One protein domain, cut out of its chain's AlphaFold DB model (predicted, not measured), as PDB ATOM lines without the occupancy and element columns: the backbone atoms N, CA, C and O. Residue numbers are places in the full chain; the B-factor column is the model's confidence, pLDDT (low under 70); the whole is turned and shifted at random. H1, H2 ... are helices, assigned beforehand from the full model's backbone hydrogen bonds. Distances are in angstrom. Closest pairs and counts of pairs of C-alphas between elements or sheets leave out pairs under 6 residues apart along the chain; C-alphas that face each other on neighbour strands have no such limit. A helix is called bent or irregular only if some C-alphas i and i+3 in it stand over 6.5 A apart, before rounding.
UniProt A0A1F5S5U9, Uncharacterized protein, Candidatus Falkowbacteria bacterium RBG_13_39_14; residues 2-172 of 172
ATOM      1  N   ILE A   2     175.836 207.429 192.403       78.19
ATOM      2  CA  ILE A   2     175.114 208.156 193.462       78.19
ATOM      3  C   ILE A   2     173.767 208.702 192.966       78.19
ATOM      4  O   ILE A   2     172.740 208.414 193.569       78.19
ATOM      5  N   PHE A   3     173.737 209.363 191.806       77.19
ATOM      6  CA  PHE A   3     172.486 209.845 191.206       77.19
ATOM      7  C   PHE A   3     171.436 208.739 190.980       77.19
ATOM      8  O   PHE A   3     170.255 208.932 191.256       77.19
ATOM      9  N   TRP A   4     171.865 207.555 190.533       78.75
ATOM     10  CA  TRP A   4     170.965 206.416 190.342       78.75
ATOM     11  C   TRP A   4     170.401 205.894 191.671       78.75
ATOM     12  O   TRP A   4     169.203 205.638 191.769       78.75
ATOM     13  N   LEU A   5     171.242 205.786 192.707       81.88
ATOM     14  CA  LEU A   5     170.799 205.411 194.053       81.88
ATOM     15  C   LEU A   5     169.789 206.425 194.598       81.88
ATOM     16  O   LEU A   5     168.718 206.032 195.055       81.88
ATOM     17  N   PHE A   6     170.087 207.721 194.483       79.88
ATOM     18  CA  PHE A   6     169.180 208.781 194.921       79.88
ATOM     19  C   PHE A   6     167.842 208.728 194.199       79.88
ATOM     20  O   PHE A   6     166.808 208.763 194.857       79.88
ATOM     21  N   GLY A   7     167.830 208.596 192.871       82.00
ATOM     22  CA  GLY A   7     166.556 208.547 192.164       82.00
ATOM     23  C   GLY A   7     165.749 207.283 192.468       82.00
ATOM     24  O   GLY A   7     164.526 207.350 192.504       82.00
ATOM     25  N   LYS A   8     166.395 206.155 192.801       84.19
ATOM     26  CA  LYS A   8     165.691 204.969 193.313       84.19
ATOM     27  C   LYS A   8     165.088 205.193 194.698       84.19
ATOM     28  O   LYS A   8     163.930 204.846 194.900       84.19
ATOM     29  N   VAL A   9     165.844 205.782 195.624       86.81
ATOM     30  CA  VAL A   9     165.388 206.047 197.000       86.81
ATOM     31  C   VAL A   9     164.274 207.097 197.034       86.81
ATOM     32  O   VAL A   9     163.311 206.947 197.776       86.81
ATOM     33  N   LEU A  10     164.379 208.137 196.209       84.62
ATOM     34  CA  LEU A  10     163.429 209.253 196.164       84.62
ATOM     35  C   LEU A  10     162.275 209.033 195.179       84.62
ATOM     36  O   LEU A  10     161.464 209.934 194.983       84.62
ATOM     37  N   ASN A  11     162.212 207.862 194.536       86.06
ATOM     38  CA  ASN A  11     161.264 207.556 193.466       86.06
ATOM     39  C   ASN A  11     161.237 208.630 192.355       86.06
ATOM     40  O   ASN A  11     160.191 208.988 191.814       86.06
ATOM     41  N   TYR A  12     162.411 209.174 192.043       84.31
ATOM     42  CA  TYR A  12     162.593 210.207 191.037       84.31
ATOM     43  C   TYR A  12     162.789 209.561 189.655       84.31
ATOM     44  O   TYR A  12     163.533 208.579 189.542       84.31
ATOM     45  N   PRO A  13     162.171 210.089 188.582       85.19
ATOM     46  CA  PRO A  13     162.298 209.512 187.249       85.19
ATOM     47  C   PRO A  13     163.740 209.639 186.738       85.19
ATOM     48  O   PRO A  13     164.196 210.713 186.350       85.19
ATOM     49  N   ILE A  14     164.472 208.523 186.726       85.69
ATOM     50  CA  ILE A  14     165.816 208.440 186.145       85.69
ATOM     51  C   ILE A  14     165.688 208.027 184.679       85.69
ATOM     52  O   ILE A  14     165.257 206.912 184.388       85.69
ATOM     53  N   SER A  15     166.111 208.907 183.773       88.81
ATOM     54  CA  SER A  15     166.279 208.612 182.347       88.81
ATOM     55  C   SER A  15     167.762 208.465 181.984       88.81
ATOM     56  O   SER A  15     168.641 208.957 182.700       88.81
ATOM     57  N   ALA A  16     168.053 207.829 180.844       86.81
ATOM     58  CA  ALA A  16     169.414 207.755 180.306       86.81
ATOM     59  C   ALA A  16     170.017 209.156 180.086       86.81
ATOM     60  O   ALA A  16     171.169 209.404 180.439       86.81
ATOM     61  N   SER A  17     169.214 210.104 179.593       89.56
ATOM     62  CA  SER A  17     169.627 211.496 179.386       89.56
ATOM     63  C   SER A  17     170.058 212.178 180.685       89.56
ATOM     64  O   SER A  17     171.050 212.901 180.692       89.56
ATOM     65  N   TYR A  18     169.367 211.922 181.802       90.38
ATOM     66  CA  TYR A  18     169.747 212.469 183.109       90.38
ATOM     67  C   TYR A  18     171.056 211.882 183.628       90.38
ATOM     68  O   TYR A  18     171.865 212.605 184.204       90.38
ATOM     69  N   LEU A  19     171.296 210.592 183.389       89.00
ATOM     70  CA  LEU A  19     172.562 209.956 183.748       89.00
ATOM     71  C   LEU A  19     173.730 210.542 182.947       89.00
ATOM     72  O   LEU A  19     174.756 210.876 183.535       89.00
ATOM     73  N   ILE A  20     173.560 210.715 181.633       90.25
ATOM     74  CA  ILE A  20     174.571 211.328 180.759       90.25
ATOM     75  C   ILE A  20     174.851 212.766 181.187       90.25
ATOM     76  O   ILE A  20     176.011 213.141 181.345       90.25
ATOM     77  N   LEU A  21     173.800 213.555 181.430       92.00
ATOM     78  CA  LEU A  21     173.948 214.924 181.910       92.00
ATOM     79  C   LEU A  21     174.713 214.966 183.236       92.00
ATOM     80  O   LEU A  21     175.631 215.764 183.378       92.00
ATOM     81  N   GLY A  22     174.380 214.081 184.178       91.75
ATOM     82  CA  GLY A  22     175.089 213.974 185.451       91.75
ATOM     83  C   GLY A  22     176.575 213.646 185.285       91.75
ATOM     84  O   GLY A  22     177.393 214.218 185.997       91.75
ATOM     85  N   VAL A  23     176.948 212.784 184.332       90.62
ATOM     86  CA  VAL A  23     178.363 212.495 184.022       90.62
ATOM     87  C   VAL A  23     179.065 213.721 183.447       90.62
ATOM     88  O   VAL A  23     180.136 214.084 183.924       90.62
ATOM     89  N   ILE A  24     178.458 214.372 182.451       93.38
ATOM     90  CA  ILE A  24     179.036 215.555 181.802       93.38
ATOM     91  C   ILE A  24     179.241 216.667 182.831       93.38
ATOM     92  O   ILE A  24     180.337 217.204 182.941       93.38
ATOM     93  N   VAL A  25     178.201 216.978 183.606       94.88
ATOM     94  CA  VAL A  25     178.236 218.025 184.632       94.88
ATOM     95  C   VAL A  25     179.192 217.652 185.761       94.88
ATOM     96  O   VAL A  25     179.963 218.499 186.198       94.88
ATOM     97  N   GLY A  26     179.196 216.395 186.206       93.88
ATOM     98  CA  GLY A  26     180.109 215.913 187.241       93.88
ATOM     99  C   GLY A  26     181.580 216.091 186.867       93.88
ATOM    100  O   GLY A  26     182.366 216.435 187.730       93.88
ATOM    101  N   ALA A  27     181.936 215.956 185.585       92.75
ATOM    102  CA  ALA A  27     183.301 216.166 185.099       92.75
ATOM    103  C   ALA A  27     183.692 217.650 184.920       92.75
ATOM    104  O   ALA A  27     184.853 217.957 184.645       92.75
ATOM    105  N   THR A  28     182.746 218.592 185.040       95.25
ATOM    106  CA  THR A  28     183.022 220.020 184.799       95.25
ATOM    107  C   THR A  28     184.054 220.650 185.736       95.25
ATOM    108  O   THR A  28     184.809 221.486 185.221       95.25
ATOM    109  N   PRO A  29     184.167 220.295 187.038       94.62
ATOM    110  CA  PRO A  29     185.213 220.843 187.894       94.62
ATOM    111  C   PRO A  29     186.603 220.564 187.328       94.62
ATOM    112  O   PRO A  29     187.337 221.514 187.059       94.62
ATOM    113  N   ASP A  30     186.902 219.300 187.028       91.56
ATOM    114  CA  ASP A  30     188.194 218.867 186.489       91.56
ATOM    115  C   ASP A  30     188.480 219.477 185.116       91.56
ATOM    116  O   ASP A  30     189.568 220.001 184.888       91.56
ATOM    117  N   ILE A  31     187.505 219.463 184.197       91.19
ATOM    118  CA  ILE A  31     187.673 220.045 182.854       91.19
ATOM    119  C   ILE A  31     188.014 221.533 182.957       91.19
ATOM    120  O   ILE A  31     188.940 222.011 182.300       91.19
ATOM    121  N   THR A  32     187.289 222.269 183.800       88.81
ATOM    122  CA  THR A  32     187.538 223.699 184.012       88.81
ATOM    123  C   THR A  32     188.923 223.917 184.614       88.81
ATOM    124  O   THR A  32     189.665 224.802 184.194       88.81
ATOM    125  N   SER A  33     189.317 223.071 185.554       84.94
ATOM    126  CA  SER A  33     190.619 223.123 186.202       84.94
ATOM    127  C   SER A  33     191.790 222.786 185.287       84.94
ATOM    128  O   SER A  33     192.852 223.394 185.415       84.94
ATOM    129  N   LEU A  34     191.601 221.905 184.303       81.50
ATOM    130  CA  LEU A  34     192.590 221.687 183.247       81.50
ATOM    131  C   LEU A  34     192.836 222.979 182.460       81.50
ATOM    132  O   LEU A  34     193.990 223.324 182.211       81.50
ATOM    133  N   VAL A  35     191.786 223.742 182.135       82.25
ATOM    134  CA  VAL A  35     191.927 225.050 181.465       82.25
ATOM    135  C   VAL A  35     192.754 226.025 182.311       82.25
ATOM    136  O   VAL A  35     193.582 226.753 181.762       82.25
ATOM    137  N   PHE A  36     192.587 226.014 183.638       77.56
ATOM    138  CA  PHE A  36     193.421 226.804 184.550       77.56
ATOM    139  C   PHE A  36     194.885 226.340 184.560       77.56
ATOM    140  O   PHE A  36     195.778 227.175 184.414       77.56
ATOM    141  N   LEU A  37     195.154 225.030 184.624       75.50
ATOM    142  CA  LEU A  37     196.523 224.495 184.558       75.50
ATOM    143  C   LEU A  37     197.252 224.873 183.262       75.50
ATOM    144  O   LEU A  37     198.455 225.140 183.281       75.50
ATOM    145  N   PHE A  38     196.534 224.891 182.134       78.44
ATOM    146  CA  PHE A  38     197.092 225.319 180.850       78.44
ATOM    147  C   PHE A  38     197.489 226.800 180.853       78.44
ATOM    148  O   PHE A  38     198.431 227.176 180.158       78.44
ATOM    149  N   ARG A  39     196.810 227.643 181.643       77.94
ATOM    150  CA  ARG A  39     197.146 229.068 181.782       77.94
ATOM    151  C   ARG A  39     198.317 229.312 182.735       77.94
ATOM    152  O   ARG A  39     199.133 230.183 182.456       77.94
ATOM    153  N   GLU A  40     198.443 228.541 183.813       68.94
ATOM    154  CA  GLU A  40     199.460 228.747 184.861       68.94
ATOM    155  C   GLU A  40     200.760 227.937 184.663       68.94
ATOM    156  O   GLU A  40     201.365 227.440 185.615       68.94
ATOM    157  N   HIS A  41     201.232 227.820 183.420       64.12
ATOM    158  CA  HIS A  41     202.520 227.196 183.073       64.12
ATOM    159  C   HIS A  41     202.664 225.698 183.411       64.12
ATOM    160  O   HIS A  41     203.769 225.234 183.691       64.12
ATOM    161  N   HIS A  42     201.589 224.905 183.328       66.75
ATOM    162  CA  HIS A  42     201.673 223.436 183.373       66.75
ATOM    163  C   HIS A  42     202.342 222.860 184.631       66.75
ATOM    164  O   HIS A  42     203.090 221.875 184.547       66.75
ATOM    165  N   LYS A  43     202.071 223.433 185.812       76.81
ATOM    166  CA  LYS A  43     202.444 222.785 187.075       76.81
ATOM    167  C   LYS A  43     201.829 221.377 187.110       76.81
ATOM    168  O   LYS A  43     200.624 221.200 187.242       76.81
ATOM    169  N   SER A  44     202.680 220.377 186.903       80.88
ATOM    170  CA  SER A  44     202.323 218.971 186.696       80.88
ATOM    171  C   SER A  44     203.197 218.074 187.577       80.88
ATOM    172  O   SER A  44     203.990 218.553 188.395       80.88
ATOM    173  N   GLY A  45     203.008 216.756 187.484       87.19
ATOM    174  CA  GLY A  45     203.667 215.803 188.373       87.19
ATOM    175  C   GLY A  45     203.254 216.032 189.826       87.19
ATOM    176  O   GLY A  45     202.062 216.020 190.128       87.19
ATOM    177  N   LYS A  46     204.215 216.293 190.723       89.44
ATOM    178  CA  LYS A  46     203.935 216.489 192.158       89.44
ATOM    179  C   LYS A  46     203.009 217.684 192.446       89.44
ATOM    180  O   LYS A  46     202.258 217.664 193.417       89.44
ATOM    181  N   TRP A  47     203.003 218.686 191.565       90.38
ATOM    182  CA  TRP A  47     202.176 219.892 191.687       90.38
ATOM    183  C   TRP A  47     200.796 219.771 191.042       90.38
ATOM    184  O   TRP A  47     200.053 220.747 191.019       90.38
ATOM    185  N   ALA A  48     200.439 218.590 190.529       88.12
ATOM    186  CA  ALA A  48     199.158 218.394 189.864       88.12
ATOM    187  C   ALA A  48     197.977 218.794 190.758       88.12
ATOM    188  O   ALA A  48     197.009 219.318 190.230       88.12
ATOM    189  N   HIS A  49     198.066 218.648 192.084       87.62
ATOM    190  CA  HIS A  49     197.011 219.026 193.033       87.62
ATOM    191  C   HIS A  49     196.510 220.478 192.905       87.62
ATOM    192  O   HIS A  49     195.348 220.730 193.209       87.62
ATOM    193  N   LEU A  50     197.332 221.405 192.397       89.12
ATOM    194  CA  LEU A  50     196.968 222.817 192.235       89.12
ATOM    195  C   LEU A  50     195.802 223.040 191.263       89.12
ATOM    196  O   LEU A  50     195.149 224.076 191.319       89.12
ATOM    197  N   HIS A  51     195.469 222.064 190.411       87.19
ATOM    198  CA  HIS A  51     194.252 222.146 189.597       87.19
ATOM    199  C   HIS A  51     192.987 222.262 190.452       87.19
ATOM    200  O   HIS A  51     191.991 222.776 189.968       87.19
ATOM    201  N   ARG A  52     193.017 221.845 191.720       89.38
ATOM    202  CA  ARG A  52     191.869 221.914 192.634       89.38
ATOM    203  C   ARG A  52     191.777 223.235 193.396       89.38
ATOM    204  O   ARG A  52     190.810 223.461 194.118       89.38
ATOM    205  N   ASP A  53     192.742 224.132 193.215       89.75
ATOM    206  CA  ASP A  53     192.827 225.401 193.939       89.75
ATOM    207  C   ASP A  53     192.030 226.508 193.243       89.75
ATOM    208  O   ASP A  53     192.539 227.575 192.907       89.75
ATOM    209  N   ASN A  54     190.752 226.253 192.988       91.31
ATOM    210  CA  ASN A  54     189.859 227.233 192.380       91.31
ATOM    211  C   ASN A  54     188.406 226.998 192.808       91.31
ATOM    212  O   ASN A  54     188.076 226.043 193.510       91.31
ATOM    213  N   ILE A  55     187.518 227.882 192.348       93.94
ATOM    214  CA  ILE A  55     186.118 227.903 192.766       93.94
ATOM    215  C   ILE A  55     185.343 226.624 192.415       93.94
ATOM    216  O   ILE A  55     184.387 226.317 193.120       93.94
ATOM    217  N   THR A  56     185.723 225.864 191.379       95.06
ATOM    218  CA  THR A  56     184.950 224.688 190.936       95.06
ATOM    219  C   THR A  56     185.038 223.506 191.898       95.06
ATOM    220  O   THR A  56     184.168 222.641 191.880       95.06
ATOM    221  N   HIS A  57     186.031 223.512 192.789       95.00
ATOM    222  CA  HIS A  57     186.268 222.489 193.809       95.00
ATOM    223  C   HIS A  57     185.827 222.960 195.208       95.00
ATOM    224  O   HIS A  57     186.396 222.578 196.229       95.00
ATOM    225  N   THR A  58     184.822 223.836 195.271       96.38
ATOM    226  CA  THR A  58     184.303 224.422 196.518       96.38
ATOM    227  C   THR A  58     182.849 224.030 196.734       96.38
ATOM    228  O   THR A  58     182.156 223.650 195.792       96.38
ATOM    229  N   ILE A  59     182.340 224.187 197.958       97.06
ATOM    230  CA  ILE A  59     180.919 223.954 198.261       97.06
ATOM    231  C   ILE A  59     179.992 224.960 197.558       97.06
ATOM    232  O   ILE A  59     178.810 224.685 197.359       97.06
ATOM    233  N   PHE A  60     180.510 226.120 197.144       97.19
ATOM    234  CA  PHE A  60     179.711 227.137 196.465       97.19
ATOM    235  C   PHE A  60     179.399 226.758 195.018       97.19
ATOM    236  O   PHE A  60     178.316 227.078 194.532       97.19
ATOM    237  N   TYR A  61     180.300 226.043 194.339       97.00
ATOM    238  CA  TYR A  61     180.101 225.631 192.949       97.00
ATOM    239  C   TYR A  61     178.843 224.777 192.720       97.00
ATOM    240  O   TYR A  61     178.027 225.175 191.881       97.00
ATOM    241  N   PRO A  62     178.598 223.668 193.454       97.06
ATOM    242  CA  PRO A  62     177.364 222.903 193.308       97.06
ATOM    243  C   PRO A  62     176.128 223.746 193.621       97.06
ATOM    244  O   PRO A  62     175.139 223.648 192.900       97.06
ATOM    245  N   VAL A  63     176.172 224.600 194.649       97.31
ATOM    246  CA  VAL A  63     175.024 225.424 195.056       97.31
ATOM    247  C   VAL A  63     174.672 226.451 193.980       97.31
ATOM    248  O   VAL A  63     173.542 226.464 193.497       97.31
ATOM    249  N   ILE A  64     175.633 227.280 193.565       97.44
ATOM    250  CA  ILE A  64     175.409 228.352 192.587       97.44
ATOM    251  C   ILE A  64     174.971 227.758 191.249       97.44
ATOM    252  O   ILE A  64     173.954 228.173 190.696       97.44
ATOM    253  N   THR A  65     175.686 226.742 190.757       97.38
ATOM    254  CA  THR A  65     175.390 226.128 189.456       97.38
ATOM    255  C   THR A  65     173.992 225.510 189.446       97.38
ATOM    256  O   THR A  65     173.240 225.696 188.492       97.38
ATOM    257  N   SER A  66     173.595 224.838 190.531       97.62
ATOM    258  CA  SER A  66     172.260 224.237 190.635       97.62
ATOM    259  C   SER A  66     171.156 225.286 190.725       97.62
ATOM    260  O   SER A  66     170.127 225.128 190.077       97.62
ATOM    261  N   LEU A  67     171.363 226.382 191.463       98.00
ATOM    262  CA  LEU A  67     170.405 227.492 191.513       98.00
ATOM    263  C   LEU A  67     170.231 228.155 190.141       98.00
ATOM    264  O   LEU A  67     169.102 228.397 189.716       98.00
ATOM    265  N   CYS A  68     171.325 228.378 189.407       97.69
ATOM    266  CA  CYS A  68     171.259 228.868 188.030       97.69
ATOM    267  C   CYS A  68     170.467 227.905 187.131       97.69
ATOM    268  O   CYS A  68     169.601 228.332 186.369       97.69
ATOM    269  N   MET A  69     170.710 226.599 187.251       97.50
ATOM    270  CA  MET A  69     169.988 225.574 186.491       97.50
ATOM    271  C   MET A  69     168.519 225.449 186.884       97.50
ATOM    272  O   MET A  69     167.692 225.172 186.018       97.50
ATOM    273  N   ALA A  70     168.162 225.737 188.136       97.31
ATOM    274  CA  ALA A  70     166.766 225.780 188.561       97.31
ATOM    275  C   ALA A  70     166.003 226.886 187.823       97.31
ATOM    276  O   ALA A  70     164.896 226.644 187.348       97.31
ATOM    277  N   GLY A  71     166.620 228.063 187.674       97.38
ATOM    278  CA  GLY A  71     166.037 229.187 186.938       97.38
ATOM    279  C   GLY A  71     165.977 228.978 185.420       97.38
ATOM    280  O   GLY A  71     165.030 229.429 184.787       97.38
ATOM    281  N   LEU A  72     166.963 228.288 184.835       97.31
ATOM    282  CA  LEU A  72     167.088 228.145 183.376       97.31
ATOM    283  C   LEU A  72     166.433 226.884 182.803       97.31
ATOM    284  O   LEU A  72     166.008 226.875 181.651       97.31
ATOM    285  N   SER A  73     166.395 225.794 183.565       96.06
ATOM    286  CA  SER A  73     166.001 224.466 183.067       96.06
ATOM    287  C   SER A  73     165.071 223.710 184.019       96.06
ATOM    288  O   SER A  73     164.698 222.568 183.747       96.06
ATOM    289  N   GLY A  74     164.666 224.347 185.122       95.12
ATOM    290  CA  GLY A  74     163.750 223.792 186.108       95.12
ATOM    291  C   GLY A  74     164.426 222.944 187.189       95.12
ATOM    292  O   GLY A  74     165.586 222.535 187.096       95.12
ATOM    293  N   ILE A  75     163.656 222.660 188.242       94.38
ATOM    294  CA  ILE A  75     164.150 222.022 189.474       94.38
ATOM    295  C   ILE A  75     164.723 220.618 189.248       94.38
ATOM    296  O   ILE A  75     165.666 220.205 189.919       94.38
ATOM    297  N   ASN A  76     164.194 219.905 188.257       90.88
ATOM    298  CA  ASN A  76     164.611 218.552 187.920       90.88
ATOM    299  C   ASN A  76     166.067 218.498 187.433       90.88
ATOM    300  O   ASN A  76     166.851 217.652 187.866       90.88
ATOM    301  N   ILE A  77     166.444 219.434 186.559       93.50
ATOM    302  CA  ILE A  77     167.813 219.561 186.054       93.50
ATOM    303  C   ILE A  77     168.743 220.083 187.148       93.50
ATOM    304  O   ILE A  77     169.830 219.538 187.336       93.50
ATOM    305  N   ALA A  78     168.291 221.071 187.923       95.12
ATOM    306  CA  ALA A  78     169.032 221.585 189.071       95.12
ATOM    307  C   ALA A  78     169.413 220.485 190.066       95.12
ATOM    308  O   ALA A  78     170.546 220.437 190.533       95.12
ATOM    309  N   PHE A  79     168.484 219.574 190.357       92.31
ATOM    310  CA  PHE A  79     168.730 218.464 191.268       92.31
ATOM    311  C   PHE A  79     169.801 217.500 190.737       92.31
ATOM    312  O   PHE A  79     170.699 217.108 191.482       92.31
ATOM    313  N   ILE A  80     169.754 217.155 189.445       91.81
ATOM    314  CA  ILE A  80     170.772 216.310 188.794       91.81
ATOM    315  C   ILE A  80     172.154 216.955 188.907       91.81
ATOM    316  O   ILE A  80     173.113 216.300 189.313       91.81
ATOM    317  N   VAL A  81     172.233 218.244 188.574       95.00
ATOM    318  CA  VAL A  81     173.457 219.052 188.629       95.00
ATOM    319  C   VAL A  81     174.009 219.096 190.051       95.00
ATOM    320  O   VAL A  81     175.191 218.823 190.253       95.00
ATOM    321  N   PHE A  82     173.150 219.345 191.043       95.25
ATOM    322  CA  PHE A  82     173.536 219.383 192.449       95.25
ATOM    323  C   PHE A  82     174.143 218.058 192.896       95.25
ATOM    324  O   PHE A  82     175.259 218.025 193.407       95.25
ATOM    325  N   VAL A  83     173.433 216.951 192.661       92.75
ATOM    326  CA  VAL A  83     173.892 215.619 193.066       92.75
ATOM    327  C   VAL A  83     175.194 215.250 192.357       92.75
ATOM    328  O   VAL A  83     176.085 214.696 193.000       92.75
ATOM    329  N   ALA A  84     175.335 215.561 191.066       93.19
ATOM    330  CA  ALA A  84     176.555 215.293 190.309       93.19
ATOM    331  C   ALA A  84     177.766 216.051 190.877       93.19
ATOM    332  O   ALA A  84     178.782 215.434 191.190       93.19
ATOM    333  N   LEU A  85     177.636 217.364 191.079       95.56
ATOM    334  CA  LEU A  85     178.728 218.212 191.561       95.56
ATOM    335  C   LEU A  85     179.077 217.950 193.031       95.56
ATOM    336  O   LEU A  85     180.250 217.913 193.384       95.56
ATOM    337  N   VAL A  86     178.084 217.700 193.889       94.81
ATOM    338  CA  VAL A  86     178.330 217.299 195.284       94.81
ATOM    339  C   VAL A  86     179.023 215.938 195.345       94.81
ATOM    340  O   VAL A  86     179.926 215.749 196.154       94.81
ATOM    341  N   SER A  87     178.650 214.996 194.473       91.75
ATOM    342  CA  SER A  87     179.333 213.699 194.391       91.75
ATOM    343  C   SER A  87     180.807 213.862 194.011       91.75
ATOM    344  O   SER A  87     181.652 213.222 194.631       91.75
ATOM    345  N   HIS A  88     181.111 214.728 193.037       92.56
ATOM    346  CA  HIS A  88     182.489 215.061 192.656       92.56
ATOM    347  C   HIS A  88     183.262 215.673 193.828       92.56
ATOM    348  O   HIS A  88     184.322 215.183 194.193       92.56
ATOM    349  N   LEU A  89     182.666 216.658 194.504       93.75
ATOM    350  CA  LEU A  89     183.244 217.303 195.684       93.75
ATOM    351  C   LEU A  89     183.595 216.293 196.792       93.75
ATOM    352  O   LEU A  89     184.666 216.363 197.393       93.75
ATOM    353  N   PHE A  90     182.706 215.330 197.063       91.00
ATOM    354  CA  PHE A  90     182.990 214.254 198.014       91.00
ATOM    355  C   PHE A  90     184.128 213.355 197.536       91.00
ATOM    356  O   PHE A  90     185.006 213.030 198.333       91.00
ATOM    357  N   LEU A  91     184.145 212.971 196.257       88.81
ATOM    358  CA  LEU A  91     185.252 212.197 195.694       88.81
ATOM    359  C   LEU A  91     186.582 212.934 195.857       88.81
ATOM    360  O   LEU A  91     187.556 212.313 196.264       88.81
ATOM    361  N   ASP A  92     186.625 214.248 195.663       90.25
ATOM    362  CA  ASP A  92     187.852 215.018 195.853       90.25
ATOM    363  C   ASP A  92     188.310 215.108 197.312       90.25
ATOM    364  O   ASP A  92     189.517 215.130 197.577       90.25
ATOM    365  N   LEU A  93     187.368 215.117 198.262       89.69
ATOM    366  CA  LEU A  93     187.668 215.030 199.693       89.69
ATOM    367  C   LEU A  93     188.214 213.650 200.090       89.69
ATOM    368  O   LEU A  93     189.075 213.583 200.969       89.69
ATOM    369  N   PHE A  94     187.717 212.574 199.465       84.25
ATOM    370  CA  PHE A  94     188.070 211.178 199.761       84.25
ATOM    371  C   PHE A  94     189.208 210.596 198.910       84.25
ATOM    372  O   PHE A  94     189.713 209.526 199.250       84.25
ATOM    373  N   GLY A  95     189.547 211.243 197.793       72.69
ATOM    374  CA  GLY A  95     190.377 210.704 196.716       72.69
ATOM    375  C   GLY A  95     191.847 210.522 197.092       72.69
ATOM    376  O   GLY A  95     192.196 210.274 198.243       72.69
ATOM    377  N   ILE A  96     192.747 210.647 196.112       69.44
ATOM    378  CA  ILE A  96     194.205 210.398 196.230       69.44
ATOM    379  C   ILE A  96     194.985 211.270 197.245       69.44
ATOM    380  O   ILE A  96     196.212 211.321 197.217       69.44
ATOM    381  N   GLY A  97     194.300 211.937 198.176       70.69
ATOM    382  CA  GLY A  97     194.898 212.568 199.350       70.69
ATOM    383  C   GLY A  97     195.292 214.027 199.157       70.69
ATOM    384  O   GLY A  97     195.919 214.603 200.046       70.69
ATOM    385  N   TRP A  98     194.924 214.641 198.032       81.00
ATOM    386  CA  TRP A  98     195.168 216.063 197.788       81.00
ATOM    387  C   TRP A  98     194.190 216.950 198.547       81.00
ATOM    388  O   TRP A  98     194.612 217.948 199.116       81.00
ATOM    389  N   GLY A  99     192.917 216.567 198.661       90.44
ATOM    390  CA  GLY A  99     191.902 217.417 199.280       90.44
ATOM    391  C   GLY A  99     191.610 218.675 198.465       90.44
ATOM    392  O   GLY A  99     192.107 218.829 197.349       90.44
ATOM    393  N   ILE A 100     190.788 219.560 199.025       94.88
ATOM    394  CA  ILE A 100     190.246 220.741 198.332       94.88
ATOM    395  C   ILE A 100     190.055 221.928 199.274       94.88
ATOM    396  O   ILE A 100     189.845 221.754 200.478       94.88
ATOM    397  N   LYS A 101     190.055 223.146 198.731       95.56
ATOM    398  CA  LYS A 101     189.706 224.367 199.473       95.56
ATOM    399  C   LYS A 101     188.189 224.512 199.581       95.56
ATOM    400  O   LYS A 101     187.580 225.353 198.931       95.56
ATOM    401  N   LEU A 102     187.572 223.675 200.418       96.19
ATOM    402  CA  LEU A 102     186.116 223.495 200.491       96.19
ATOM    403  C   LEU A 102     185.318 224.812 200.588       96.19
ATOM    404  O   LEU A 102     184.239 224.913 200.004       96.19
ATOM    405  N   PHE A 103     185.853 225.812 201.293       96.94
ATOM    406  CA  PHE A 103     185.203 227.104 201.538       96.94
ATOM    407  C   PHE A 103     185.867 228.291 200.818       96.94
ATOM    408  O   PHE A 103     185.625 229.436 201.196       96.94
ATOM    409  N   TYR A 104     186.695 228.071 199.796       95.75
ATOM    410  CA  TYR A 104     187.246 229.171 198.996       95.75
ATOM    411  C   TYR A 104     186.118 229.945 198.277       95.75
ATOM    412  O   TYR A 104     185.186 229.308 197.788       95.75
ATOM    413  N   PRO A 105     186.141 231.293 198.201       95.19
ATOM    414  CA  PRO A 105     187.217 232.210 198.595       95.19
ATOM    415  C   PRO A 105     187.107 232.748 200.029       95.19
ATOM    416  O   PRO A 105     187.822 233.673 200.396       95.19
ATOM    417  N   VAL A 106     186.206 232.207 200.854       97.31
ATOM    418  CA  VAL A 106     186.054 232.632 202.259       97.31
ATOM    419  C   VAL A 106     187.210 232.110 203.120       97.31
ATOM    420  O   VAL A 106     187.577 232.730 204.116       97.31
ATOM    421  N   SER A 107     187.797 230.969 202.750       96.12
ATOM    422  CA  SER A 107     188.947 230.384 203.433       96.12
ATOM    423  C   SER A 107     189.891 229.684 202.459       96.12
ATOM    424  O   SER A 107     189.442 228.912 201.615       96.12
ATOM    425  N   ASP A 108     191.195 229.874 202.662       95.00
ATOM    426  CA  ASP A 108     192.259 229.179 201.923       95.00
ATOM    427  C   ASP A 108     192.697 227.861 202.581       95.00
ATOM    428  O   ASP A 108     193.702 227.264 202.196       95.00
ATOM    429  N   LYS A 109     191.977 227.396 203.611       96.19
ATOM    430  CA  LYS A 109     192.283 226.113 204.252       96.19
ATOM    431  C   LYS A 109     191.859 224.949 203.358       96.19
ATOM    432  O   LYS A 109     190.760 224.941 202.802       96.19
ATOM    433  N   GLN A 110     192.717 223.938 203.283       94.81
ATOM    434  CA  GLN A 110     192.502 222.731 202.495       94.81
ATOM    435  C   GLN A 110     191.996 221.591 203.375       94.81
ATOM    436  O   GLN A 110     192.536 221.325 204.450       94.81
ATOM    437  N   PHE A 111     190.952 220.915 202.910       94.88
ATOM    438  CA  PHE A 111     190.268 219.847 203.620       94.88
ATOM    439  C   PHE A 111     190.592 218.506 202.965       94.88
ATOM    440  O   PHE A 111     190.410 218.348 201.757       94.88
ATOM    441  N   LYS A 112     191.067 217.545 203.761       90.62
ATOM    442  CA  LYS A 112     191.428 216.182 203.336       90.62
ATOM    443  C   LYS A 112     190.752 215.174 204.261       90.62
ATOM    444  O   LYS A 112     191.016 215.186 205.465       90.62
ATOM    445  N   LEU A 113     189.926 214.276 203.727       84.38
ATOM    446  CA  LEU A 113     189.398 213.149 204.497       84.38
ATOM    447  C   LEU A 113     190.350 211.950 204.365       84.38
ATOM    448  O   LEU A 113     190.966 211.740 203.327       84.38
ATOM    449  N   PHE A 114     190.503 211.181 205.446       73.06
ATOM    450  CA  PHE A 114     191.332 209.963 205.515       73.06
ATOM    451  C   PHE A 114     192.850 210.124 205.315       73.06
ATOM    452  O   PHE A 114     193.543 209.156 204.998       73.06
ATOM    453  N   HIS A 115     193.411 211.305 205.581       70.12
ATOM    454  CA  HIS A 115     194.866 211.455 205.603       70.12
ATOM    455  C   HIS A 115     195.500 210.795 206.848       70.12
ATOM    456  O   HIS A 115     194.938 210.827 207.946       70.12
ATOM    457  N   GLN A 116     196.705 210.232 206.682       64.25
ATOM    458  CA  GLN A 116     197.387 209.289 207.592       64.25
ATOM    459  C   GLN A 116     197.651 209.779 209.034       64.25
ATOM    460  O   GLN A 116     198.179 209.026 209.846       64.25
ATOM    461  N   LYS A 117     197.311 211.027 209.378       68.38
ATOM    462  CA  LYS A 117     197.664 211.657 210.663       68.38
ATOM    463  C   LYS A 117     196.475 212.187 211.464       68.38
ATOM    464  O   LYS A 117     196.679 212.954 212.398       68.38
ATOM    465  N   GLY A 118     195.239 211.852 211.085       76.44
ATOM    466  CA  GLY A 118     194.034 212.297 211.808       76.44
ATOM    467  C   GLY A 118     193.761 213.810 211.756       76.44
ATOM    468  O   GLY A 118     192.766 214.266 212.307       76.44
ATOM    469  N   LYS A 119     194.611 214.587 211.075       85.38
ATOM    470  CA  LYS A 119     194.405 216.002 210.764       85.38
ATOM    471  C   LYS A 119     193.649 216.115 209.442       85.38
ATOM    472  O   LYS A 119     194.019 215.458 208.474       85.38
ATOM    473  N   TRP A 120     192.594 216.927 209.412       90.56
ATOM    474  CA  TRP A 120     191.713 217.060 208.238       90.56
ATOM    475  C   TRP A 120     191.731 218.451 207.605       90.56
ATOM    476  O   TRP A 120     191.195 218.618 206.516       90.56
ATOM    477  N   ILE A 121     192.335 219.439 208.270       94.31
ATOM    478  CA  ILE A 121     192.373 220.843 207.842       94.31
ATOM    479  C   ILE A 121     193.830 221.271 207.762       94.31
ATOM    480  O   ILE A 121     194.551 221.123 208.744       94.31
ATOM    481  N   TYR A 122     194.246 221.816 206.627       93.75
ATOM    482  CA  TYR A 122     195.631 222.162 206.323       93.75
ATOM    483  C   TYR A 122     195.737 223.603 205.829       93.75
ATOM    484  O   TYR A 122     194.800 224.133 205.227       93.75
ATOM    485  N   THR A 123     196.867 224.254 206.094       95.00
ATOM    486  CA  THR A 123     197.221 225.522 205.434       95.00
ATOM    487  C   THR A 123     197.936 225.250 204.112       95.00
ATOM    488  O   THR A 123     198.441 224.146 203.913       95.00
ATOM    489  N   GLN A 124     198.000 226.237 203.215       91.69
ATOM    490  CA  GLN A 124     198.709 226.070 201.943       91.69
ATOM    491  C   GLN A 124     200.186 225.723 202.169       91.69
ATOM    492  O   GLN A 124     200.712 224.824 201.527       91.69
ATOM    493  N   GLU A 125     200.833 226.360 203.144       94.25
ATOM    494  CA  GLU A 125     202.240 226.115 203.465       94.25
ATOM    495  C   GLU A 125     202.475 224.672 203.934       94.25
ATOM    496  O   GLU A 125     203.491 224.061 203.606       94.25
ATOM    497  N   GLU A 126     201.529 224.101 204.685       93.38
ATOM    498  CA  GLU A 126     201.598 222.704 205.121       93.38
ATOM    499  C   GLU A 126     201.443 221.733 203.949       93.38
ATOM    500  O   GLU A 126     202.126 220.709 203.913       93.38
ATOM    501  N   ILE A 127     200.568 222.060 202.995       91.62
ATOM    502  CA  ILE A 127     200.357 221.279 201.772       91.62
ATOM    503  C   ILE A 127     201.595 221.333 200.887       91.62
ATOM    504  O   ILE A 127     202.087 220.284 200.475       91.62
ATOM    505  N   ASP A 128     202.139 222.524 200.654       91.81
ATOM    506  CA  ASP A 128     203.334 222.720 199.838       91.81
ATOM    507  C   ASP A 128     204.533 221.985 200.450       91.81
ATOM    508  O   ASP A 128     205.259 221.286 199.743       91.81
ATOM    509  N   ALA A 129     204.705 222.050 201.775       93.00
ATOM    510  CA  ALA A 129     205.747 221.305 202.479       93.00
ATOM    511  C   ALA A 129     205.557 219.778 202.380       93.00
ATOM    512  O   ALA A 129     206.531 219.033 202.249       93.00
ATOM    513  N   GLU A 130     204.314 219.290 202.439       90.69
ATOM    514  CA  GLU A 130     203.993 217.870 202.272       90.69
ATOM    515  C   GLU A 130     204.278 217.399 200.841       90.69
ATOM    516  O   GLU A 130     204.893 216.351 200.652       90.69
ATOM    517  N   VAL A 131     203.889 218.186 199.838       90.94
ATOM    518  CA  VAL A 131     204.116 217.897 198.418       90.94
ATOM    519  C   VAL A 131     205.598 217.957 198.076       90.94
ATOM    520  O   VAL A 131     206.085 217.114 197.325       90.94
ATOM    521  N   GLU A 132     206.345 218.897 198.647       93.00
ATOM    522  CA  GLU A 132     207.787 218.966 198.432       93.00
ATOM    523  C   GLU A 132     208.496 217.737 199.005       93.00
ATOM    524  O   GLU A 132     209.415 217.200 198.388       93.00
ATOM    525  N   LYS A 133     208.030 217.251 200.160       92.25
ATOM    526  CA  LYS A 133     208.630 216.116 200.864       92.25
ATOM    527  C   LYS A 133     208.200 214.748 200.326       92.25
ATOM    528  O   LYS A 133     209.003 213.818 200.336       92.25
ATOM    529  N   TYR A 134     206.939 214.603 199.927       89.69
ATOM    530  CA  TYR A 134     206.311 213.311 199.623       89.69
ATOM    531  C   TYR A 134     205.638 213.251 198.248       89.69
ATOM    532  O   TYR A 134     205.163 212.188 197.851       89.69
ATOM    533  N   GLY A 135     205.560 214.365 197.521       89.69
ATOM    534  CA  GLY A 135     204.897 214.425 196.226       89.69
ATOM    535  C   GLY A 135     205.627 213.600 195.170       89.69
ATOM    536  O   GLY A 135     206.829 213.749 194.959       89.69
ATOM    537  N   ASP A 136     204.879 212.749 194.470       90.19
ATOM    538  CA  ASP A 136     205.410 211.884 193.419       90.19
ATOM    539  C   ASP A 136     205.224 212.539 192.034       90.19
ATOM    540  O   ASP A 136     204.084 212.735 191.596       90.19
ATOM    541  N   PRO A 137     206.303 212.855 191.291       92.00
ATOM    542  CA  PRO A 137     206.200 213.346 189.915       92.00
ATOM    543  C   PRO A 137     205.442 212.394 188.980       92.00
ATOM    544  O   PRO A 137     204.829 212.836 188.015       92.00
ATOM    545  N   ASN A 138     205.452 211.097 189.285       91.62
ATOM    546  CA  ASN A 138     204.782 210.037 188.543       91.62
ATOM    547  C   ASN A 138     203.548 209.504 189.291       91.62
ATOM    548  O   ASN A 138     203.184 208.335 189.117       91.62
ATOM    549  N   TRP A 139     202.888 210.342 190.105       87.12
ATOM    550  CA  TRP A 139     201.716 209.974 190.915       87.12
ATOM    551  C   TRP A 139     200.658 209.197 190.124       87.12
ATOM    552  O   TRP A 139     200.074 208.250 190.646       87.12
ATOM    553  N   PHE A 140     200.437 209.536 188.850       87.88
ATOM    554  CA  PHE A 140     199.440 208.856 188.029       87.88
ATOM    555  C   PHE A 140     199.760 207.360 187.894       87.88
ATOM    556  O   PHE A 140     198.929 206.498 188.162       87.88
ATOM    557  N   ARG A 141     201.012 207.020 187.575       90.00
ATOM    558  CA  ARG A 141     201.453 205.623 187.481       90.00
ATOM    559  C   ARG A 141     201.561 204.961 188.854       90.00
ATOM    560  O   ARG A 141     201.240 203.785 189.002       90.00
ATOM    561  N   ASN A 142     202.061 205.695 189.841       89.25
ATOM    562  CA  ASN A 142     202.505 205.121 191.107       89.25
ATOM    563  C   ASN A 142     201.436 205.083 192.200       89.25
ATOM    564  O   ASN A 142     201.595 204.298 193.138       89.25
ATOM    565  N   LEU A 143     200.389 205.899 192.086       83.50
ATOM    566  CA  LEU A 143     199.272 205.991 193.025       83.50
ATOM    567  C   LEU A 143     197.948 205.682 192.323       83.50
ATOM    568  O   LEU A 143     197.263 204.753 192.739       83.50
ATOM    569  N   PHE A 144     197.620 206.399 191.243       83.12
ATOM    570  CA  PHE A 144     196.305 206.290 190.595       83.12
ATOM    571  C   PHE A 144     196.093 204.946 189.889       83.12
ATOM    572  O   PHE A 144     195.055 204.324 190.063       83.12
ATOM    573  N   LEU A 145     197.083 204.456 189.133       88.31
ATOM    574  CA  LEU A 145     197.001 203.160 188.442       88.31
ATOM    575  C   LEU A 145     197.238 201.946 189.355       88.31
ATOM    576  O   LEU A 145     197.068 200.807 188.916       88.31
ATOM    577  N   LYS A 146     197.651 202.153 190.610       88.75
ATOM    578  CA  LYS A 146     197.853 201.045 191.547       88.75
ATOM    579  C   LYS A 146     196.535 200.672 192.224       88.75
ATOM    580  O   LYS A 146     195.791 201.566 192.619       88.75
ATOM    581  N   PRO A 147     196.272 199.371 192.445       86.44
ATOM    582  CA  PRO A 147     195.075 198.913 193.139       86.44
ATOM    583  C   PRO A 147     195.164 199.256 194.633       86.44
ATOM    584  O   PRO A 147     195.591 198.456 195.461       86.44
ATOM    585  N   THR A 148     194.799 200.487 194.968       84.50
ATOM    586  CA  THR A 148     194.628 200.983 196.336       84.50
ATOM    587  C   THR A 148     193.138 201.058 196.670       84.50
ATOM    588  O   THR A 148     192.299 201.010 195.774       84.50
ATOM    589  N   VAL A 149     192.783 201.196 197.952       82.00
ATOM    590  CA  VAL A 149     191.376 201.391 198.358       82.00
ATOM    591  C   VAL A 149     190.782 202.628 197.678       82.00
ATOM    592  O   VAL A 149     189.667 202.576 197.166       82.00
ATOM    593  N   THR A 150     191.549 203.713 197.602       78.56
ATOM    594  CA  THR A 150     191.155 204.942 196.910       78.56
ATOM    595  C   THR A 150     190.931 204.711 195.419       78.56
ATOM    596  O   THR A 150     189.862 205.040 194.911       78.56
ATOM    597  N   ALA A 151     191.886 204.075 194.731       80.62
ATOM    598  CA  ALA A 151     191.739 203.747 193.314       80.62
ATOM    599  C   ALA A 151     190.531 202.830 193.075       80.62
ATOM    600  O   ALA A 151     189.776 203.033 192.133       80.62
ATOM    601  N   PHE A 152     190.281 201.864 193.965       84.62
ATOM    602  CA  PHE A 152     189.103 201.006 193.890       84.62
ATOM    603  C   PHE A 152     187.797 201.802 194.002       84.62
ATOM    604  O   PHE A 152     186.871 201.536 193.237       84.62
ATOM    605  N   ILE A 153     187.709 202.783 194.908       82.56
ATOM    606  CA  ILE A 153     186.535 203.662 195.037       82.56
ATOM    607  C   ILE A 153     186.338 204.482 193.755       82.56
ATOM    608  O   ILE A 153     185.240 204.480 193.192       82.56
ATOM    609  N   GLU A 154     187.395 205.131 193.262       81.62
ATOM    610  CA  GLU A 154     187.359 205.948 192.045       81.62
ATOM    611  C   GLU A 154     186.968 205.108 190.818       81.62
ATOM    612  O   GLU A 154     185.999 205.426 190.125       81.62
ATOM    613  N   TRP A 155     187.631 203.975 190.586       85.12
ATOM    614  CA  TRP A 155     187.335 203.079 189.465       85.12
ATOM    615  C   TRP A 155     185.940 202.472 189.558       85.12
ATOM    616  O   TRP A 155     185.224 202.433 188.557       85.12
ATOM    617  N   SER A 156     185.515 202.035 190.746       84.94
ATOM    618  CA  SER A 156     184.161 201.505 190.944       84.94
ATOM    619  C   SER A 156     183.116 202.563 190.620       84.94
ATOM    620  O   SER A 156     182.117 202.259 189.970       84.94
ATOM    621  N   SER A 157     183.351 203.822 191.005       81.81
ATOM    622  CA  SER A 157     182.445 204.918 190.669       81.81
ATOM    623  C   SER A 157     182.291 205.092 189.150       81.81
ATOM    624  O   SER A 157     181.162 205.259 188.673       81.81
ATOM    625  N   LEU A 158     183.381 204.955 188.386       81.56
ATOM    626  CA  LEU A 158     183.393 205.048 186.925       81.56
ATOM    627  C   LEU A 158     182.709 203.839 186.275       81.56
ATOM    628  O   LEU A 158     181.742 204.008 185.529       81.56
ATOM    629  N   PHE A 159     183.152 202.620 186.594       85.31
ATOM    630  CA  PHE A 159     182.640 201.392 185.984       85.31
ATOM    631  C   PHE A 159     181.164 201.149 186.304       85.31
ATOM    632  O   PHE A 159     180.394 200.807 185.406       85.31
ATOM    633  N   LEU A 160     180.730 201.383 187.547       85.38
ATOM    634  CA  LEU A 160     179.317 201.253 187.912       85.38
ATOM    635  C   LEU A 160     178.464 202.302 187.201       85.38
ATOM    636  O   LEU A 160     177.353 202.004 186.774       85.38
ATOM    637  N   THR A 161     178.967 203.528 187.044       81.50
ATOM    638  CA  THR A 161     178.241 204.566 186.300       81.50
ATOM    639  C   THR A 161     178.098 204.195 184.826       81.50
ATOM    640  O   THR A 161     176.990 204.272 184.301       81.50
ATOM    641  N   ALA A 162     179.167 203.710 184.187       83.19
ATOM    642  CA  ALA A 162     179.117 203.218 182.812       83.19
ATOM    643  C   ALA A 162     178.144 202.035 182.658       83.19
ATOM    644  O   ALA A 162     177.288 202.056 181.776       83.19
ATOM    645  N   GLY A 163     178.210 201.045 183.555       84.50
ATOM    646  CA  GLY A 163     177.312 199.886 183.548       84.50
ATOM    647  C   GLY A 163     175.838 200.264 183.722       84.50
ATOM    648  O   GLY A 163     174.985 199.745 183.006       84.50
ATOM    649  N   ILE A 164     175.533 201.216 184.613       84.75
ATOM    650  CA  ILE A 164     174.168 201.738 184.793       84.75
ATOM    651  C   ILE A 164     173.687 202.433 183.517       84.75
ATOM    652  O   ILE A 164     172.565 202.185 183.084       84.75
ATOM    653  N   ILE A 165     174.516 203.279 182.898       82.88
ATOM    654  CA  ILE A 165     174.159 203.970 181.651       82.88
ATOM    655  C   ILE A 165     173.839 202.952 180.552       82.88
ATOM    656  O   ILE A 165     172.759 203.014 179.968       82.88
ATOM    657  N   ILE A 166     174.730 201.982 180.328       86.38
ATOM    658  CA  ILE A 166     174.544 200.899 179.352       86.38
ATOM    659  C   ILE A 166     173.236 200.147 179.629       86.38
ATOM    660  O   ILE A 166     172.426 199.963 178.726       86.38
ATOM    661  N   TRP A 167     172.981 199.768 180.883       85.75
ATOM    662  CA  TRP A 167     171.752 199.071 181.258       85.75
ATOM    663  C   TRP A 167     170.484 199.866 180.923       85.75
ATOM    664  O   TRP A 167     169.531 199.291 180.403       85.75
ATOM    665  N   TYR A 168     170.469 201.181 181.161       84.12
ATOM    666  CA  TYR A 168     169.336 202.036 180.781       84.12
ATOM    667  C   TYR A 168     169.161 202.159 179.266       84.12
ATOM    668  O   TYR A 168     168.028 202.264 178.809       84.12
ATOM    669  N   PHE A 169     170.251 202.134 178.498       83.75
ATOM    670  CA  PHE A 169     170.191 202.188 177.037       83.75
ATOM    671  C   PHE A 169     169.636 200.910 176.402       83.75
ATOM    672  O   PHE A 169     168.962 201.005 175.387       83.75
ATOM    673  N   PHE A 170     169.913 199.737 176.979       86.81
ATOM    674  CA  PHE A 170     169.483 198.448 176.415       86.81
ATOM    675  C   PHE A 170     168.191 197.885 177.022       86.81
ATOM    676  O   PHE A 170     167.642 196.923 176.491       86.81
ATOM    677  N   LYS A 171     167.728 198.425 178.156       81.69
ATOM    678  CA  LYS A 171     166.465 198.018 178.795       81.69
ATOM    679  C   LYS A 171     165.273 198.897 178.383       81.69
ATOM    680  O   LYS A 171     164.135 198.484 178.609       81.69
ATOM    681  N   GLY A 172     165.533 200.099 177.866       56.25
ATOM    682  CA  GLY A 172     164.521 200.934 177.206       56.25
ATOM    683  C   GLY A 172     164.207 200.410 175.817       56.25
ATOM    684  O   GLY A 172     163.030 200.541 175.424       56.25
TER     685      GLY A 172
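What this domain is: This is residues 2 to 172 of the 172 residues of an uncharacterized protein of Candidatus Falkowbacteria bacterium RBG_13_39_14 (UniProt A0A1F5S5U9). Long helices run roughly along one axis: H6 is in the middle, H5 folds back beside it as a hairpin, H2 crosses it with the short H1 nearby, and H9 runs along the far side, meeting H2 near its last residues. Toward the other end of the long axis gather H3, H4, H7 and H8, with much of the long unnamed stretch 95 to 123. The printed part has 171 residues with nine named helices, H1 to H9 in chain order, and no named strand; the class is all helix. It is compact, with a radius of gyration of the C-alphas of 17.1 A and spans of 52 by 36 by 33 A.

How they stand to each other: H1, residues 2 to 9, and H2, residues 16 to 26, form a helical hairpin that only just touches, with 3 pairs of C-alphas within 8 A. H3, residues 28 to 39, and H2 meet only through their link. H4, residues 45 to 52, touches H3 at a steep tilt of 58 degrees; their closest C-alphas, of Ser 33 and His 51, are 5.1 A apart. H5, residues 60 to 73, and H6, residues 75 to 94, are a helical hairpin at a shallow tilt of 18 degrees, with the C-alphas of Ser 66 and Ala 78 closest at 4.5 A. H6 touches H2 at a steep tilt of 47 degrees, closest at the C-alphas of Gly 26 and Ala 84, 4.7 A. With residues 80 to 87 alone H6 touches H1, closest at the C-alphas of Phe 3 and Val 83, 6.2 A. H7, residues 124 to 134, only just touches H4, with 3 pairs of C-alphas within 8 A, the closest being Lys 46 and Val 131 at 6.4 A. H8, residues 139 to 144, touches no helix but is near H4 and near H9, residues 149 to 171. With residues 165 to 169 alone H9 touches H2, opposite ways at a shallow tilt of 28 degrees, closest at the C-alphas of Ala 16 and Tyr 168, 5.7 A. The helix packing is part aligned, part crossed: 3 of 7 touching pairs are at a shallow tilt. Every O i to N i+4 pair is within hydrogen-bond range in H1, H2, H3 and H5 to H9; in H4 0 of 4 are, beside 4 of 5 O i to N i+3 pairs.

Where its parts are: C-alpha 2 of H1 is at (175.114, 208.156, 193.462). H5 measures 19.4 A, H6 28.2 A and H9 31.9 A from first to last C-alpha. H4 is irregular: C-alphas 46 and 49 are 7.4 A apart. H9 ends at C-alpha 171, (166.465, 198.018, 178.795).

The domain as a whole: The C-alphas farthest apart, of Ala 129 and Gly 172, are 52.5 A apart. The printed part has no cut. The link from H6 to H7, 29 residues, is long; in it residues 110 to 111 pair antiparallel with 121 to 122. The mean pLDDT of the printed part is 88.0, and it is under 70 at residues 40 to 42, 96, 116 to 117 and 172.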